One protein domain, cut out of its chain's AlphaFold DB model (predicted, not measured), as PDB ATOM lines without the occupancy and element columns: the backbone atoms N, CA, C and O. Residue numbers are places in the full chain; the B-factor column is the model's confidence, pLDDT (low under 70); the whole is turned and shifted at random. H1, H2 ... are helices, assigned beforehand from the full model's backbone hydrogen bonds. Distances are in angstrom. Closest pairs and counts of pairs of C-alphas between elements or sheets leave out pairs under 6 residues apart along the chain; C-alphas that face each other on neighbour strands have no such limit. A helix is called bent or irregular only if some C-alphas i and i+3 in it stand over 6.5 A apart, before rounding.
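AT A GLANCE: This is residues 177 to 259 of the 259 residues of an uncharacterized protein of Pisolithus microcarpus 441 (UniProt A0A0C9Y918). A long helix, H2, runs from a projecting arm into a small helical body, where H3 and H4 pack on its later part and the centres of H2, H3 and H4 make a triangle; H5 packs on H3 at the far side of this group from H2. Residues 177 to 189, which are H1, the link after it and the first turns of H2, stick out as the arm, and after H5 the residues 250 to 259 fold back beside it with no named element. The printed part has 83 residues with five named helices, in the order H1, H2, H3, H4, H5, and no named strand; the class is all helix, with 59 residues in the helices. The whole is only just loose, close to compact, with a radius of gyration of the C-alphas of 14.2 A. The outline is elongated, spanning 46 by 25 by 17 A, and the arm adds to its length: the body without it spans 32 by 23 by 18 A.

IN THESE COORDINATES: H1, residues 177 to 180, begins at C-alpha 177, (275.647, 149.025, 422.685), and is 5.0 A long from first to last C-alpha. H2, residues 183 to 204, is the longest helix with 22 residues; it runs 31.2 A from C-alpha 183 at (281.217, 159.434, 426.236) to C-alpha 204 at (271.765, 160.536, 455.908). H3, residues 210 to 219, is 14.0 A long. H4, residues 224 to 232, is 12.6 A long. H5, residues 236 to 249, is 19.6 A long and ends at C-alpha 249, (295.611, 160.983, 453.230). No helix is bent or irregular.

HOW THE PARTS SIT: H1 touches no helix, and it is apart from H2 although a tight link of 2 residues joins them. H2 and H3 form a helical hairpin, two helices that touch and run opposite ways, here at a steep tilt of 39 degrees. Their closest C-alphas are those of Met 194 and Met 217, 7.1 A apart, and H2 touches H3 with residues 194 to 201 alone. H2 also touches H4, at a shallow tilt of 17 degrees and running the same way; the closest C-alphas are those of Leu 201 and Ile 231, 6.0 A apart. H3 and H4 are close but not clearly touching, with the closest C-alphas, those of Leu 216 and Ile 227, 7.5 A apart. H3 touches H5 at a steep tilt of 65 degrees, the two running the same way; the closest C-alphas are those of Ala 215 and Leu 247, 6.8 A apart, and H5 touches H3 with residues 243 to 247 alone. H4 and H5 are close but not clearly touching, with the C-alphas of Tyr 230 and Cys 239 the closest at 6.5 A. H2 and H5 are apart. The helix packing is mostly crossed, but only just: of the 3 touching pairs, 1 is at a shallow tilt. In H2, H3, H4 and H5 every pair of O of residue i and N of residue i+4 is within hydrogen-bond range; H1 is too short for such a pair, and its 1 pair of O i and N i+3 is within range.

THE WHOLE: The two C-alphas farthest apart are those of Ile 177 and Asp 256, at 47.6 A. The printed part has no cut and ends at Leu 259, the chain's last residue. The links H1 to H2, H2 to H3, H3 to H4 and H4 to H5 are tight. The mean pLDDT of the printed part is 74.4; confidence is low, under 70, at residues 177 to 187, 222, 224 and 259, and H1 has a mean of 54.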
ATOM      1  N   ILE A 177     276.076 148.201 421.541       54.94
ATOM      2  CA  ILE A 177     275.647 149.025 422.685       54.94
ATOM      3  C   ILE A 177     276.842 149.769 423.280       54.94
ATOM      4  O   ILE A 177     276.765 150.979 423.438       54.94
ATOM      5  N   ILE A 178     277.956 149.082 423.545       55.97
ATOM      6  CA  ILE A 178     279.178 149.697 424.086       55.97
ATOM      7  C   ILE A 178     279.738 150.750 423.113       55.97
ATOM      8  O   ILE A 178     280.161 151.813 423.550       55.97
ATOM      9  N   SER A 179     279.679 150.505 421.799       51.84
ATOM     10  CA  SER A 179     280.127 151.465 420.774       51.84
ATOM     11  C   SER A 179     279.142 152.621 420.530       51.84
ATOM     12  O   SER A 179     279.542 153.671 420.036       51.84
ATOM     13  N   SER A 180     277.855 152.445 420.848       51.31
ATOM     14  CA  SER A 180     276.824 153.494 420.808       51.31
ATOM     15  C   SER A 180     276.696 154.258 422.128       51.31
ATOM     16  O   SER A 180     276.054 155.308 422.156       51.31
ATOM     17  N   LEU A 181     277.312 153.768 423.209       55.66
ATOM     18  CA  LEU A 181     277.381 154.456 424.489       55.66
ATOM     19  C   LEU A 181     278.394 155.602 424.377       55.66
ATOM     20  O   LEU A 181     279.581 155.466 424.663       55.66
ATOM     21  N   SER A 182     277.904 156.742 423.895       58.94
ATOM     22  CA  SER A 182     278.681 157.972 423.774       58.94
ATOM     23  C   SER A 182     279.331 158.332 425.111       58.94
ATOM     24  O   SER A 182     278.693 158.240 426.164       58.94
ATOM     25  N   ALA A 183     280.562 158.847 425.066       61.41
ATOM     26  CA  ALA A 183     281.217 159.434 426.236       61.41
ATOM     27  C   ALA A 183     280.321 160.485 426.924       61.41
ATOM     28  O   ALA A 183     280.301 160.567 428.147       61.41
ATOM     29  N   VAL A 184     279.495 161.202 426.147       61.56
ATOM     30  CA  VAL A 184     278.490 162.152 426.654       61.56
ATOM     31  C   VAL A 184     277.424 161.449 427.500       61.56
ATOM     32  O   VAL A 184     277.134 161.906 428.599       61.56
ATOM     33  N   THR A 185     276.881 160.312 427.048       66.75
ATOM     34  CA  THR A 185     275.864 159.560 427.812       66.75
ATOM     35  C   THR A 185     276.431 158.912 429.076       66.75
ATOM     36  O   THR A 185     275.739 158.838 430.087       66.75
ATOM     37  N   ILE A 186     277.705 158.500 429.053       67.00
ATOM     38  CA  ILE A 186     278.405 157.988 430.242       67.00
ATOM     39  C   ILE A 186     278.612 159.124 431.254       67.00
ATOM     40  O   ILE A 186     278.306 158.958 432.431       67.00
ATOM     41  N   GLN A 187     279.071 160.289 430.792       68.81
ATOM     42  CA  GLN A 187     279.299 161.471 431.625       68.81
ATOM     43  C   GLN A 187     277.994 162.047 432.205       68.81
ATOM     44  O   GLN A 187     277.964 162.456 433.363       68.81
ATOM     45  N   GLU A 188     276.900 162.051 431.441       73.69
ATOM     46  CA  GLU A 188     275.579 162.477 431.915       73.69
ATOM     47  C   GLU A 188     275.034 161.529 432.995       73.69
ATOM     48  O   GLU A 188     274.582 161.977 434.052       73.69
ATOM     49  N   GLN A 189     275.137 160.212 432.778       74.88
ATOM     50  CA  GLN A 189     274.736 159.213 433.769       74.88
ATOM     51  C   GLN A 189     275.587 159.298 435.046       74.88
ATOM     52  O   GLN A 189     275.041 159.224 436.148       74.88
ATOM     53  N   HIS A 190     276.899 159.503 434.908       74.50
ATOM     54  CA  HIS A 190     277.828 159.701 436.021       74.50
ATOM     55  C   HIS A 190     277.501 160.966 436.829       74.50
ATOM     56  O   HIS A 190     277.334 160.889 438.045       74.50
ATOM     57  N   SER A 191     277.280 162.100 436.157       75.19
ATOM     58  CA  SER A 191     276.846 163.358 436.787       75.19
ATOM     59  C   SER A 191     275.531 163.190 437.562       75.19
ATOM     60  O   SER A 191     275.406 163.624 438.710       75.19
ATOM     61  N   LYS A 192     274.562 162.466 436.983       79.06
ATOM     62  CA  LYS A 192     273.291 162.141 437.647       79.06
ATOM     63  C   LYS A 192     273.482 161.252 438.882       79.06
ATOM     64  O   LYS A 192     272.811 161.471 439.893       79.06
ATOM     65  N   GLN A 193     274.386 160.271 438.828       75.94
ATOM     66  CA  GLN A 193     274.731 159.439 439.987       75.94
ATOM     67  C   GLN A 193     275.398 160.264 441.093       75.94
ATOM     68  O   GLN A 193     274.954 160.180 442.235       75.94
ATOM     69  N   MET A 194     276.370 161.124 440.764       76.06
ATOM     70  CA  MET A 194     277.005 162.012 441.747       76.06
ATOM     71  C   MET A 194     275.995 162.945 442.424       76.06
ATOM     72  O   MET A 194     276.007 163.070 443.646       76.06
ATOM     73  N   HIS A 195     275.077 163.554 441.664       79.56
ATOM     74  CA  HIS A 195     274.022 164.386 442.247       79.56
ATOM     75  C   HIS A 195     273.110 163.576 443.184       79.56
ATOM     76  O   HIS A 195     272.779 164.046 444.272       79.56
ATOM     77  N   THR A 196     272.727 162.357 442.793       80.88
ATOM     78  CA  THR A 196     271.870 161.487 443.617       80.88
ATOM     79  C   THR A 196     272.566 161.106 444.927       80.88
ATOM     80  O   THR A 196     271.970 161.226 445.995       80.88
ATOM     81  N   ALA A 197     273.843 160.716 444.860       77.19
ATOM     82  CA  ALA A 197     274.646 160.384 446.033       77.19
ATOM     83  C   ALA A 197     274.828 161.590 446.971       77.19
ATOM     84  O   ALA A 197     274.703 161.437 448.182       77.19
ATOM     85  N   MET A 198     275.042 162.798 446.435       78.56
ATOM     86  CA  MET A 198     275.183 164.018 447.238       78.56
ATOM     87  C   MET A 198     273.898 164.393 447.999       78.56
ATOM     88  O   MET A 198     273.977 164.839 449.142       78.56
ATOM     89  N   GLU A 199     272.713 164.195 447.413       81.19
ATOM     90  CA  GLU A 199     271.448 164.443 448.127       81.19
ATOM     91  C   GLU A 199     271.184 163.379 449.205       81.19
ATOM     92  O   GLU A 199     270.844 163.727 450.335       81.19
ATOM     93  N   LEU A 200     271.446 162.100 448.910       80.50
ATOM     94  CA  LEU A 200     271.374 161.019 449.903       80.50
ATOM     95  C   LEU A 200     272.378 161.211 451.053       80.50
ATOM     96  O   LEU A 200     272.076 160.885 452.200       80.50
ATOM     97  N   LEU A 201     273.559 161.771 450.768       80.94
ATOM     98  CA  LEU A 201     274.571 162.110 451.768       80.94
ATOM     99  C   LEU A 201     274.060 163.187 452.737       80.94
ATOM    100  O   LEU A 201     274.196 163.024 453.948       80.94
ATOM    101  N   LYS A 202     273.416 164.244 452.222       79.50
ATOM    102  CA  LYS A 202     272.780 165.291 453.043       79.50
ATOM    103  C   LYS A 202     271.619 164.752 453.874       79.50
ATOM    104  O   LYS A 202     271.453 165.172 455.013       79.50
ATOM    105  N   GLU A 203     270.817 163.840 453.327       80.94
ATOM    106  CA  GLU A 203     269.700 163.224 454.053       80.94
ATOM    107  C   GLU A 203     270.193 162.313 455.193       80.94
ATOM    108  O   GLU A 203     269.653 162.350 456.298       80.94
ATOM    109  N   GLN A 204     271.240 161.517 454.948       76.69
ATOM    110  CA  GLN A 204     271.765 160.536 455.908       76.69
ATOM    111  C   GLN A 204     272.781 161.096 456.912       76.69
ATOM    112  O   GLN A 204     272.963 160.499 457.976       76.69
ATOM    113  N   ASP A 205     273.462 162.201 456.595       75.94
ATOM    114  CA  ASP A 205     274.356 162.899 457.522       75.94
ATOM    115  C   ASP A 205     274.367 164.424 457.288       75.94
ATOM    116  O   ASP A 205     275.372 165.028 456.909       75.94
ATOM    117  N   ALA A 206     273.232 165.073 457.571       77.44
ATOM    118  CA  ALA A 206     273.050 166.528 457.464       77.44
ATOM    119  C   ALA A 206     274.043 167.369 458.297       77.44
ATOM    120  O   ALA A 206     274.179 168.569 458.071       77.44
ATOM    121  N   ASN A 207     274.732 166.751 459.264       81.94
ATOM    122  CA  ASN A 207     275.737 167.394 460.111       81.94
ATOM    123  C   ASN A 207     277.158 167.302 459.523       81.94
ATOM    124  O   ASN A 207     278.116 167.657 460.213       81.94
ATOM    125  N   LEU A 208     277.338 166.740 458.323       80.06
ATOM    126  CA  LEU A 208     278.639 166.659 457.661       80.06
ATOM    127  C   LEU A 208     278.965 168.014 456.994       80.06
ATOM    128  O   LEU A 208     278.151 168.481 456.194       80.06
ATOM    129  N   PRO A 209     280.120 168.653 457.271       82.25
ATOM    130  CA  PRO A 209     280.516 169.914 456.639       82.25
ATOM    131  C   PRO A 209     280.533 169.828 455.108       82.25
ATOM    132  O   PRO A 209     280.890 168.792 454.542       82.25
ATOM    133  N   VAL A 210     280.169 170.917 454.428       80.56
ATOM    134  CA  VAL A 210     280.027 170.957 452.957       80.56
ATOM    135  C   VAL A 210     281.365 170.695 452.260       80.56
ATOM    136  O   VAL A 210     281.412 170.065 451.205       80.56
ATOM    137  N   GLU A 211     282.461 171.115 452.882       78.94
ATOM    138  CA  GLU A 211     283.840 170.880 452.457       78.94
ATOM    139  C   GLU A 211     284.150 169.378 452.428       78.94
ATOM    140  O   GLU A 211     284.693 168.871 451.450       78.94
ATOM    141  N   VAL A 212     283.718 168.644 453.459       80.00
ATOM    142  CA  VAL A 212     283.867 167.185 453.549       80.00
ATOM    143  C   VAL A 212     282.931 166.471 452.579       80.00
ATOM    144  O   VAL A 212     283.355 165.505 451.953       80.00
ATOM    145  N   GLN A 213     281.691 166.946 452.403       80.56
ATOM    146  CA  GLN A 213     280.787 166.409 451.378       80.56
ATOM    147  C   GLN A 213     281.430 166.523 449.987       80.56
ATOM    148  O   GLN A 213     281.512 165.537 449.260       80.56
ATOM    149  N   SER A 214     281.956 167.702 449.647       78.44
ATOM    150  CA  SER A 214     282.598 167.976 448.355       78.44
ATOM    151  C   SER A 214     283.860 167.133 448.161       78.44
ATOM    152  O   SER A 214     284.001 166.467 447.138       78.44
ATOM    153  N   ALA A 215     284.727 167.076 449.174       78.94
ATOM    154  CA  ALA A 215     285.938 166.264 449.159       78.94
ATOM    155  C   ALA A 215     285.642 164.754 449.067       78.94
ATOM    156  O   ALA A 215     286.394 164.027 448.425       78.94
ATOM    157  N   LEU A 216     284.534 164.266 449.642       81.31
ATOM    158  CA  LEU A 216     284.093 162.875 449.488       81.31
ATOM    159  C   LEU A 216     283.669 162.571 448.045       81.31
ATOM    160  O   LEU A 216     284.057 161.544 447.485       81.31
ATOM    161  N   MET A 217     282.893 163.476 447.442       80.62
ATOM    162  CA  MET A 217     282.470 163.365 446.046       80.62
ATOM    163  C   MET A 217     283.667 163.424 445.081       80.62
ATOM    164  O   MET A 217     283.662 162.729 444.068       80.62
ATOM    165  N   GLU A 218     284.697 164.214 445.395       80.19
ATOM    166  CA  GLU A 218     285.943 164.305 444.625       80.19
ATOM    167  C   GLU A 218     286.813 163.044 444.783       80.19
ATOM    168  O   GLU A 218     287.158 162.406 443.787       80.19
ATOM    169  N   ALA A 219     287.082 162.621 446.024       74.75
ATOM    170  CA  ALA A 219     287.875 161.433 446.360       74.75
ATOM    171  C   ALA A 219     287.372 160.149 445.684       74.75
ATOM    172  O   ALA A 219     288.164 159.309 445.252       74.75
ATOM    173  N   PHE A 220     286.048 159.997 445.596       73.56
ATOM    174  CA  PHE A 220     285.389 158.795 445.089       73.56
ATOM    175  C   PHE A 220     284.644 159.030 443.769       73.56
ATOM    176  O   PHE A 220     283.794 158.230 443.384       73.56
ATOM    177  N   GLN A 221     285.012 160.076 443.018       73.06
ATOM    178  CA  GLN A 221     284.427 160.378 441.706       73.06
ATOM    179  C   GLN A 221     284.460 159.170 440.753       73.06
ATOM    180  O   GLN A 221     283.512 158.949 440.002       73.06
ATOM    181  N   MET A 222     285.535 158.377 440.785       68.62
ATOM    182  CA  MET A 222     285.725 157.210 439.911       68.62
ATOM    183  C   MET A 222     285.141 155.901 440.476       68.62
ATOM    184  O   MET A 222     285.126 154.899 439.764       68.62
ATOM    185  N   ASP A 223     284.664 155.893 441.725       70.00
ATOM    186  CA  ASP A 223     284.054 154.726 442.378       70.00
ATOM    187  C   ASP A 223     282.860 155.136 443.267       70.00
ATOM    188  O   ASP A 223     282.984 155.232 444.493       70.00
ATOM    189  N   PRO A 224     281.673 155.369 442.673       66.50
ATOM    190  CA  PRO A 224     280.490 155.792 443.423       66.50
ATOM    191  C   PRO A 224     280.021 154.750 444.453       66.50
ATOM    192  O   PRO A 224     279.412 155.124 445.455       66.50
ATOM    193  N   GLY A 225     280.356 153.464 444.277       73.19
ATOM    194  CA  GLY A 225     279.980 152.405 445.221       73.19
ATOM    195  C   GLY A 225     280.609 152.575 446.609       73.19
ATOM    196  O   GLY A 225     280.031 152.142 447.607       73.19
ATOM    197  N   THR A 226     281.750 153.262 446.702       73.25
ATOM    198  CA  THR A 226     282.367 153.615 447.987       73.25
ATOM    199  C   THR A 226     281.574 154.703 448.734       73.25
ATOM    200  O   THR A 226     281.491 154.666 449.963       73.25
ATOM    201  N   ILE A 227     280.909 155.619 448.020       74.00
ATOM    202  CA  ILE A 227     280.010 156.620 448.623       74.00
ATOM    203  C   ILE A 227     278.718 155.943 449.105       74.00
ATOM    204  O   ILE A 227     278.288 156.180 450.235       74.00
ATOM    205  N   ASP A 228     278.150 155.031 448.311       71.00
ATOM    206  CA  ASP A 228     276.966 154.252 448.705       71.00
ATOM    207  C   ASP A 228     277.219 153.438 449.989       71.00
ATOM    208  O   ASP A 228     276.396 153.444 450.909       71.00
ATOM    209  N   LEU A 229     278.393 152.803 450.112       72.38
ATOM    210  CA  LEU A 229     278.814 152.084 451.324       72.38
ATOM    211  C   LEU A 229     278.896 152.989 452.566       72.38
ATOM    212  O   LEU A 229     278.534 152.554 453.663       72.38
ATOM    213  N   TYR A 230     279.336 154.242 452.413       75.12
ATOM    214  CA  TYR A 230     279.310 155.222 453.502       75.12
ATOM    215  C   TYR A 230     277.871 155.584 453.902       75.12
ATOM    216  O   TYR A 230     277.517 155.529 455.084       75.12
ATOM    217  N   ILE A 231     277.029 155.913 452.917       72.94
ATOM    218  CA  ILE A 231     275.630 156.324 453.112       72.94
ATOM    219  C   ILE A 231     274.843 155.217 453.831       72.94
ATOM    220  O   ILE A 231     274.178 155.485 454.837       72.94
ATOM    221  N   MET A 232     274.991 153.967 453.381       75.69
ATOM    222  CA  MET A 232     274.317 152.786 453.934       75.69
ATOM    223  C   MET A 232     274.830 152.348 455.317       75.69
ATOM    224  O   MET A 232     274.182 151.529 455.974       75.69
ATOM    225  N   SER A 233     275.969 152.861 455.794       77.31
ATOM    226  CA  SER A 233     276.515 152.453 457.089       77.31
ATOM    227  C   SER A 233     275.685 152.970 458.268       77.31
ATOM    228  O   SER A 233     275.396 154.166 458.392       77.31
ATOM    229  N   HIS A 234     275.376 152.057 459.191       73.25
ATOM    230  CA  HIS A 234     274.703 152.351 460.457       73.25
ATOM    231  C   HIS A 234     275.637 152.951 461.526       73.25
ATOM    232  O   HIS A 234     275.153 153.537 462.492       73.25
ATOM    233  N   ASN A 235     276.965 152.827 461.387       78.56
ATOM    234  CA  ASN A 235     277.927 153.360 462.359       78.56
ATOM    235  C   ASN A 235     278.573 154.651 461.839       78.56
ATOM    236  O   ASN A 235     279.690 154.643 461.315       78.56
ATOM    237  N   LYS A 236     277.860 155.772 462.003       73.62
ATOM    238  CA  LYS A 236     278.306 157.086 461.517       73.62
ATOM    239  C   LYS A 236     279.636 157.539 462.141       73.62
ATOM    240  O   LYS A 236     280.445 158.116 461.427       73.62
ATOM    241  N   HIS A 237     279.934 157.215 463.405       77.19
ATOM    242  CA  HIS A 237     281.220 157.568 464.033       77.19
ATOM    243  C   HIS A 237     282.417 156.841 463.406       77.19
ATOM    244  O   HIS A 237     283.421 157.476 463.084       77.19
ATOM    245  N   LEU A 238     282.316 155.523 463.195       73.38
ATOM    246  CA  LEU A 238     283.375 154.756 462.528       73.38
ATOM    247  C   LEU A 238     283.598 155.269 461.100       73.38
ATOM    248  O   LEU A 238     284.735 155.446 460.666       73.38
ATOM    249  N   CYS A 239     282.506 155.552 460.394       74.44
ATOM    250  CA  CYS A 239     282.549 156.051 459.030       74.44
ATOM    251  C   CYS A 239     283.068 157.495 458.924       74.44
ATOM    252  O   CYS A 239     283.796 157.780 457.980       74.44
ATOM    253  N   ARG A 240     282.789 158.384 459.889       78.31
ATOM    254  CA  ARG A 240     283.385 159.733 459.963       78.31
ATOM    255  C   ARG A 240     284.900 159.682 460.177       78.31
ATOM    256  O   ARG A 240     285.622 160.310 459.413       78.31
ATOM    257  N   ASN A 241     285.390 158.862 461.114       80.31
ATOM    258  CA  ASN A 241     286.835 158.649 461.298       80.31
ATOM    259  C   ASN A 241     287.508 158.084 460.037       80.31
ATOM    260  O   ASN A 241     288.620 158.486 459.689       80.31
ATOM    261  N   TRP A 242     286.844 157.153 459.346       77.62
ATOM    262  CA  TRP A 242     287.345 156.592 458.093       77.62
ATOM    263  C   TRP A 242     287.378 157.639 456.967       77.62
ATOM    264  O   TRP A 242     288.426 157.788 456.341       77.62
ATOM    265  N   ILE A 243     286.307 158.428 456.779       79.88
ATOM    266  CA  ILE A 243     286.290 159.576 455.852       79.88
ATOM    267  C   ILE A 243     287.445 160.522 456.161       79.88
ATOM    268  O   ILE A 243     288.228 160.817 455.265       79.88
ATOM    269  N   GLN A 244     287.571 160.976 457.411       80.50
ATOM    270  CA  GLN A 244     288.606 161.926 457.813       80.50
ATOM    271  C   GLN A 244     289.991 161.378 457.448       80.50
ATOM    272  O   GLN A 244     290.756 162.036 456.753       80.50
ATOM    273  N   THR A 245     290.266 160.120 457.805       78.94
ATOM    274  CA  THR A 245     291.523 159.440 457.464       78.94
ATOM    275  C   THR A 245     291.762 159.398 455.948       78.94
ATOM    276  O   THR A 245     292.860 159.710 455.492       78.94
ATOM    277  N   CYS A 246     290.751 159.047 455.147       77.56
ATOM    278  CA  CYS A 246     290.856 159.011 453.687       77.56
ATOM    279  C   CYS A 246     291.112 160.398 453.077       77.56
ATOM    280  O   CYS A 246     292.034 160.538 452.274       77.56
ATOM    281  N   LEU A 247     290.353 161.421 453.476       80.31
ATOM    282  CA  LEU A 247     290.470 162.774 452.926       80.31
ATOM    283  C   LEU A 247     291.781 163.460 453.325       80.31
ATOM    284  O   LEU A 247     292.397 164.121 452.487       80.31
ATOM    285  N   CYS A 248     292.255 163.251 454.557       80.44
ATOM    286  CA  CYS A 248     293.561 163.736 455.001       80.44
ATOM    287  C   CYS A 248     294.709 163.039 454.251       80.44
ATOM    288  O   CYS A 248     295.639 163.704 453.800       80.44
ATOM    289  N   ASN A 249     294.622 161.720 454.030       80.62
ATOM    290  CA  ASN A 249     295.611 160.983 453.230       80.62
ATOM    291  C   ASN A 249     295.645 161.440 451.759       80.62
ATOM    292  O   ASN A 249     296.709 161.425 451.139       80.62
ATOM    293  N   MET A 250     294.503 161.861 451.206       77.75
ATOM    294  CA  MET A 250     294.405 162.456 449.867       77.75
ATOM    295  C   MET A 250     294.745 163.958 449.829       77.75
ATOM    296  O   MET A 250     294.756 164.537 448.748       77.75
ATOM    297  N   GLN A 251     295.044 164.585 450.974       80.06
ATOM    298  CA  GLN A 251     295.316 166.025 451.120       80.06
ATOM    299  C   GLN A 251     294.152 166.939 450.681       80.06
ATOM    300  O   GLN A 251     294.349 168.131 450.458       80.06
ATOM    301  N   LEU A 252     292.931 166.398 450.601       77.06
ATOM    302  CA  LEU A 252     291.714 167.146 450.258       77.06
ATOM    303  C   LEU A 252     291.182 167.960 451.447       77.06
ATOM    304  O   LEU A 252     290.460 168.937 451.266       77.06
ATOM    305  N   VAL A 253     291.536 167.555 452.670       77.69
ATOM    306  CA  VAL A 253     291.149 168.211 453.926       77.69
ATOM    307  C   VAL A 253     292.364 168.233 454.873       77.69
ATOM    308  O   VAL A 253     293.096 167.240 454.921       77.69
ATOM    309  N   PRO A 254     292.609 169.321 455.637       75.00
ATOM    310  CA  PRO A 254     293.706 169.386 456.607       75.00
ATOM    311  C   PRO A 254     293.649 168.273 457.666       75.00
ATOM    312  O   PRO A 254     292.572 167.895 458.120       75.00
ATOM    313  N   CYS A 255     294.807 167.756 458.091       72.81
ATOM    314  CA  CYS A 255     294.900 166.654 459.065       72.81
ATOM    315  C   CYS A 255     294.360 166.996 460.468       72.81
ATOM    316  O   CYS A 255     294.069 166.098 461.254       72.81
ATOM    317  N   ASP A 256     294.256 168.283 460.782       73.94
ATOM    318  CA  ASP A 256     293.710 168.864 462.007       73.94
ATOM    319  C   ASP A 256     292.191 169.127 461.944       73.94
ATOM    320  O   ASP A 256     291.584 169.488 462.953       73.94
ATOM    321  N   PHE A 257     291.551 168.903 460.792       71.88
ATOM    322  CA  PHE A 257     290.102 169.005 460.641       71.88
ATOM    323  C   PHE A 257     289.391 167.837 461.337       71.88
ATOM    324  O   PHE A 257     289.709 166.679 461.077       71.88
ATOM    325  N   MET A 258     288.400 168.125 462.187       71.06
ATOM    326  CA  MET A 258     287.660 167.118 462.960       71.06
ATOM    327  C   MET A 258     286.182 167.045 462.565       71.06
ATOM    328  O   MET A 258     285.541 168.075 462.346       71.06
ATOM    329  N   LEU A 259     285.667 165.812 462.499       68.00
ATOM    330  CA  LEU A 259     284.299 165.438 462.116       68.00
ATOM    331  C   LEU A 259     283.464 164.903 463.284       68.00
ATOM    332  O   LEU A 259     284.021 164.250 464.189       68.00
TER     333      LEU A 259